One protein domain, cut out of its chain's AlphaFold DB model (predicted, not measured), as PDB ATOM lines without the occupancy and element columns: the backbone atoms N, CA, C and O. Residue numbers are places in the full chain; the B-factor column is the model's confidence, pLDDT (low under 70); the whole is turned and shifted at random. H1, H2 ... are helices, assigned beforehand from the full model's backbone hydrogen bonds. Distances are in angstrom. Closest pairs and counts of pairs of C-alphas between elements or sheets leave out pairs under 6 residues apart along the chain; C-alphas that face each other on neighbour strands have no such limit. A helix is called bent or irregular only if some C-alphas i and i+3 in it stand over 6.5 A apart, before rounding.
ATOM      1  N   LYS A   9      32.748  13.657  23.781       76.31
ATOM      2  CA  LYS A   9      32.166  12.377  23.342       76.31
ATOM      3  C   LYS A   9      33.215  11.299  23.043       76.31
ATOM      4  O   LYS A   9      32.961  10.126  23.290       76.31
ATOM      5  N   VAL A  10      34.397  11.682  22.561       79.31
ATOM      6  CA  VAL A  10      35.514  10.753  22.313       79.31
ATOM      7  C   VAL A  10      36.190  10.379  23.633       79.31
ATOM      8  O   VAL A  10      36.528   9.217  23.837       79.31
ATOM      9  N   LEU A  11      36.306  11.330  24.567       81.94
ATOM     10  CA  LEU A  11      36.818  11.057  25.912       81.94
ATOM     11  C   LEU A  11      35.901  10.090  26.676       81.94
ATOM     12  O   LEU A  11      36.379   9.125  27.267       81.94
ATOM     13  N   ALA A  12      34.583  10.303  26.595       84.88
ATOM     14  CA  ALA A  12      33.594   9.393  27.162       84.88
ATOM     15  C   ALA A  12      33.689   7.986  26.542       84.88
ATOM     16  O   ALA A  12      33.662   6.996  27.268       84.88
ATOM     17  N   GLY A  13      33.874   7.886  25.220       80.81
ATOM     18  CA  GLY A  13      34.045   6.604  24.530       80.81
ATOM     19  C   GLY A  13      35.289   5.829  24.980       80.81
ATOM     20  O   GLY A  13      35.195   4.641  25.282       80.81
ATOM     21  N   LEU A  14      36.442   6.498  25.084       78.06
ATOM     22  CA  LEU A  14      37.683   5.874  25.561       78.06
ATOM     23  C   LEU A  14      37.598   5.465  27.037       78.06
ATOM     24  O   LEU A  14      38.108   4.409  27.403       78.06
ATOM     25  N   ALA A  15      36.921   6.261  27.869       82.88
ATOM     26  CA  ALA A  15      36.719   5.945  29.280       82.88
ATOM     27  C   ALA A  15      35.850   4.692  29.471       82.88
ATOM     28  O   ALA A  15      36.211   3.814  30.251       82.88
ATOM     29  N   VAL A  16      34.744   4.570  28.727       85.44
ATOM     30  CA  VAL A  16      33.871   3.384  28.778       85.44
ATOM     31  C   VAL A  16      34.605   2.142  28.274       85.44
ATOM     32  O   VAL A  16      34.518   1.088  28.901       85.44
ATOM     33  N   LEU A  17      35.373   2.265  27.186       78.88
ATOM     34  CA  LEU A  17      36.149   1.148  26.648       78.88
ATOM     35  C   LEU A  17      37.246   0.695  27.625       78.88
ATOM     36  O   LEU A  17      37.420  -0.502  27.840       78.88
ATOM     37  N   GLY A  18      37.939   1.638  28.268       75.69
ATOM     38  CA  GLY A  18      38.929   1.342  29.303       75.69
ATOM     39  C   GLY A  18      38.317   0.666  30.532       75.69
ATOM     40  O   GLY A  18      38.859  -0.326  31.016       75.69
ATOM     41  N   LEU A  19      37.158   1.149  30.999       80.06
ATOM     42  CA  LEU A  19      36.446   0.564  32.137       80.06
ATOM     43  C   LEU A  19      35.970  -0.864  31.827       80.06
ATOM     44  O   LEU A  19      36.147  -1.763  32.644       80.06
ATOM     45  N   ALA A  20      35.421  -1.091  30.632       78.94
ATOM     46  CA  ALA A  20      34.976  -2.412  30.198       78.94
ATOM     47  C   ALA A  20      36.138  -3.418  30.131       78.94
ATOM     48  O   ALA A  20      36.001  -4.543  30.606       78.94
ATOM     49  N   VAL A  21      37.297  -3.004  29.606       73.44
ATOM     50  CA  VAL A  21      38.505  -3.847  29.549       73.44
ATOM     51  C   VAL A  21      39.048  -4.152  30.950       73.44
ATOM     52  O   VAL A  21      39.429  -5.290  31.219       73.44
ATOM     53  N   TRP A  22      39.044  -3.171  31.856       74.19
ATOM     54  CA  TRP A  22      39.495  -3.351  33.240       74.19
ATOM     55  C   TRP A  22      38.622  -4.344  34.024       74.19
ATOM     56  O   TRP A  22      39.150  -5.169  34.766       74.19
ATOM     57  N   VAL A  23      37.301  -4.313  33.814       80.00
ATOM     58  CA  VAL A  23      36.347  -5.229  34.463       80.00
ATOM     59  C   VAL A  23      36.414  -6.645  33.877       80.00
ATOM     60  O   VAL A  23      36.323  -7.612  34.629       80.00
ATOM     61  N   LEU A  24      36.589  -6.793  32.557       74.25
ATOM     62  CA  LEU A  24      36.605  -8.113  31.911       74.25
ATOM     63  C   LEU A  24      37.920  -8.887  32.102       74.25
ATOM     64  O   LEU A  24      37.898 -10.116  32.032       74.25
ATOM     65  N   ALA A  25      39.060  -8.219  32.317       72.75
ATOM     66  CA  ALA A  25      40.357  -8.896  32.427       72.75
ATOM     67  C   ALA A  25      41.390  -8.118  33.281       72.75
ATOM     68  O   ALA A  25      42.332  -7.534  32.736       72.75
ATOM     69  N   PRO A  26      41.297  -8.154  34.625       71.19
ATOM     70  CA  PRO A  26      42.210  -7.419  35.509       71.19
ATOM     71  C   PRO A  26      43.675  -7.896  35.432       71.19
ATOM     72  O   PRO A  26      44.590  -7.110  35.666       71.19
ATOM     73  N   GLY A  27      43.924  -9.155  35.045       73.44
ATOM     74  CA  GLY A  27      45.276  -9.712  34.880       73.44
ATOM     75  C   GLY A  27      45.953  -9.399  33.536       73.44
ATOM     76  O   GLY A  27      47.167  -9.540  33.419       73.44
ATOM     77  N   ALA A  28      45.200  -8.954  32.525       63.88
ATOM     78  CA  ALA A  28      45.722  -8.682  31.179       63.88
ATOM     79  C   ALA A  28      46.084  -7.204  30.953       63.88
ATOM     80  O   ALA A  28      46.601  -6.851  29.892       63.88
ATOM     81  N   ALA A  29      45.847  -6.337  31.945       64.25
ATOM     82  CA  ALA A  29      46.018  -4.889  31.833       64.25
ATOM     83  C   ALA A  29      47.439  -4.466  31.403       64.25
ATOM     84  O   ALA A  29      47.593  -3.505  30.651       64.25
ATOM     85  N   ALA A  30      48.470  -5.220  31.801       68.06
ATOM     86  CA  ALA A  30      49.853  -4.959  31.400       68.06
ATOM     87  C   ALA A  30      50.153  -5.345  29.935       68.06
ATOM     88  O   ALA A  30      50.960  -4.689  29.282       68.06
ATOM     89  N   ALA A  31      49.485  -6.370  29.395       72.56
ATOM     90  CA  ALA A  31      49.674  -6.829  28.015       72.56
ATOM     91  C   ALA A  31      48.737  -6.127  27.015       72.56
ATOM     92  O   ALA A  31      49.045  -6.031  25.829       72.56
ATOM     93  N   ALA A  32      47.600  -5.610  27.484       69.75
ATOM     94  CA  ALA A  32      46.603  -4.952  26.647       69.75
ATOM     95  C   ALA A  32      46.973  -3.503  26.291       69.75
ATOM     96  O   ALA A  32      46.554  -3.011  25.246       69.75
ATOM     97  N   LEU A  33      47.783  -2.830  27.114       75.25
ATOM     98  CA  LEU A  33      48.205  -1.441  26.908       75.25
ATOM     99  C   LEU A  33      48.846  -1.170  25.524       75.25
ATOM    100  O   LEU A  33      48.425  -0.213  24.871       75.25
ATOM    101  N   PRO A  34      49.786  -1.996  25.011       72.56
ATOM    102  CA  PRO A  34      50.327  -1.809  23.663       72.56
ATOM    103  C   PRO A  34      49.288  -2.050  22.556       72.56
ATOM    104  O   PRO A  34      49.293  -1.329  21.563       72.56
ATOM    105  N   VAL A  35      48.361  -3.001  22.728       81.44
ATOM    106  CA  VAL A  35      47.287  -3.274  21.751       81.44
ATOM    107  C   VAL A  35      46.279  -2.124  21.713       81.44
ATOM    108  O   VAL A  35      45.845  -1.717  20.639       81.44
ATOM    109  N   LEU A  36      45.948  -1.546  22.868       75.06
ATOM    110  CA  LEU A  36      45.057  -0.390  22.982       75.06
ATOM    111  C   LEU A  36      45.670   0.860  22.343       75.06
ATOM    112  O   LEU A  36      44.977   1.570  21.616       75.06
ATOM    113  N   LEU A  37      46.969   1.100  22.549       80.38
ATOM    114  CA  LEU A  37      47.692   2.202  21.909       80.38
ATOM    115  C   LEU A  37      47.801   1.992  20.388       80.38
ATOM    116  O   LEU A  37      47.591   2.925  19.610       80.38
ATOM    117  N   ALA A  38      48.060   0.749  19.964       83.25
ATOM    118  CA  ALA A  38      48.107   0.364  18.558       83.25
ATOM    119  C   ALA A  38      46.742   0.482  17.870       83.25
ATOM    120  O   ALA A  38      46.714   0.860  16.707       83.25
ATOM    121  N   LEU A  39      45.626   0.213  18.562       82.19
ATOM    122  CA  LEU A  39      44.261   0.376  18.041       82.19
ATOM    123  C   LEU A  39      43.752   1.820  18.118       82.19
ATOM    124  O   LEU A  39      42.944   2.227  17.282       82.19
ATOM    125  N   ALA A  40      44.252   2.628  19.052       84.56
ATOM    126  CA  ALA A  40      43.921   4.048  19.130       84.56
ATOM    127  C   ALA A  40      44.360   4.814  17.867       84.56
ATOM    128  O   ALA A  40      43.648   5.708  17.410       84.56
ATOM    129  N   CYS A  41      45.490   4.435  17.262       83.00
ATOM    130  CA  CYS A  41      46.020   5.061  16.048       83.00
ATOM    131  C   CYS A  41      45.125   4.867  14.793       83.00
ATOM    132  O   CYS A  41      44.716   5.869  14.199       83.00
ATOM    133  N   PRO A  42      44.723   3.637  14.403       84.81
ATOM    134  CA  PRO A  42      43.821   3.412  13.280       84.81
ATOM    135  C   PRO A  42      42.412   3.923  13.578       84.81
ATOM    136  O   PRO A  42      41.784   4.455  12.670       84.81
ATOM    137  N   LEU A  43      41.926   3.846  14.825       84.88
ATOM    138  CA  LEU A  43      40.636   4.441  15.198       84.88
ATOM    139  C   LEU A  43      40.644   5.967  15.030       84.88
ATOM    140  O   LEU A  43      39.670   6.524  14.526       84.88
ATOM    141  N   SER A  44      41.746   6.636  15.381       82.06
ATOM    142  CA  SER A  44      41.923   8.078  15.169       82.06
ATOM    143  C   SER A  44      41.952   8.438  13.678       82.06
ATOM    144  O   SER A  44      41.205   9.319  13.242       82.06
ATOM    145  N   MET A  45      42.720   7.704  12.862       88.25
ATOM    146  CA  MET A  45      42.733   7.903  11.404       88.25
ATOM    147  C   MET A  45      41.356   7.644  10.773       88.25
ATOM    148  O   MET A  45      40.894   8.434   9.948       88.25
ATOM    149  N   LEU A  46      40.653   6.589  11.200       87.31
ATOM    150  CA  LEU A  46      39.324   6.237  10.698       87.31
ATOM    151  C   LEU A  46      38.278   7.298  11.064       87.31
ATOM    152  O   LEU A  46      37.457   7.675  10.226       87.31
ATOM    153  N   PHE A  47      38.324   7.808  12.297       83.69
ATOM    154  CA  PHE A  47      37.441   8.877  12.757       83.69
ATOM    155  C   PHE A  47      37.677  10.173  11.974       83.69
ATOM    156  O   PHE A  47      36.718  10.826  11.564       83.69
ATOM    157  N   MET A  48      38.935  10.512  11.685       81.75
ATOM    158  CA  MET A  48      39.276  11.687  10.881       81.75
ATOM    159  C   MET A  48      38.779  11.547   9.429       81.75
ATOM    160  O   MET A  48      38.163  12.476   8.901       81.75
ATOM    161  N   MET A  49      38.918  10.364   8.811       82.00
ATOM    162  CA  MET A  49      38.356  10.079   7.478       82.00
ATOM    163  C   MET A  49      36.818  10.085   7.468       82.00
ATOM    164  O   MET A  49      36.203  10.562   6.512       82.00
ATOM    165  N   GLN A  50      36.168   9.602   8.531       82.12
ATOM    166  CA  GLN A  50      34.711   9.690   8.682       82.12
ATOM    167  C   GLN A  50      34.230  11.121   8.921       82.12
ATOM    168  O   GLN A  50      33.150  11.475   8.456       82.12
ATOM    169  N   SER A  51      35.014  11.953   9.608       76.94
ATOM    170  CA  SER A  51      34.683  13.358   9.858       76.94
ATOM    171  C   SER A  51      34.592  14.150   8.557       76.94
ATOM    172  O   SER A  51      33.615  14.868   8.356       76.94
ATOM    173  N   MET A  52      35.548  13.971   7.638       71.12
ATOM    174  CA  MET A  52      35.489  14.633   6.327       71.12
ATOM    175  C   MET A  52      34.296  14.137   5.498       71.12
ATOM    176  O   MET A  52      33.572  14.936   4.910       71.12
ATOM    177  N   ARG A  53      34.018  12.825   5.532       77.56
ATOM    178  CA  ARG A  53      32.844  12.241   4.857       77.56
ATOM    179  C   ARG A  53      31.511  12.734   5.433       77.56
ATOM    180  O   ARG A  53      30.543  12.834   4.690       77.56
TER     181      ARG A  53
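What this domain is: This is residues 9 to 53 of the 169 residues of the protein "DUF2933 domain-containing protein" of Chloroflexi bacterium (UniProt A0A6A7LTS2). Two helices make a loose, narrow U: H1 runs one way, a tight turn at residues 25 to 28 reverses the course, and the longer H2 folds back beside H1 with a gap between them. H2 is kinked near residue 36, and its last residues, 48 to 53, stick out at one end of the longest axis. The printed part has 45 residues with two named helices, H1 then H2, and no named strand; its class is all helix. It is loose, with a radius of gyration of the C-alphas of 12.3 A, and spans 39 by 19 by 12 A, only just a rod.

Where its parts are: H1 is residues 9 to 24, from C-alpha 9 at (32.166, 12.377, 23.342) to C-alpha 24 at (36.605, -8.113, 31.911), 22.6 A. H2 is residues 29 to 53, from C-alpha 29 at (46.018, -4.889, 31.833) to C-alpha 53 at (32.844, 12.241, 4.857), 34.6 A. H2 is only just irregular: C-alphas 31 and 34 are 6.7 A apart. It has a kink of 32 degrees near residue 36.

How they stand to each other: H1 and H2 are close but not clearly touching, with 2 pairs of C-alphas within 8 A. Their closest C-alphas are those of Trp 22 and Ala 29, 6.8 A apart. Their lines stand at a shallow tilt of 29 degrees, opposite ways, and their centres are 13.0 A apart. In H1 every O i to N i+4 pair is within hydrogen-bond range; in H2, 17 of 21 are.

The domain as a whole: The two C-alphas farthest apart are those of Gly 27 and Arg 53, at 39.2 A. The printed part has no cut, and the link from H1 to H2 is tight. Residues 23 to 28 stand free, as do residues 48 to 53, which belong to H2. The mean pLDDT of the printed part is 78.2; residues 28 to 30 and residue 32 are under 70.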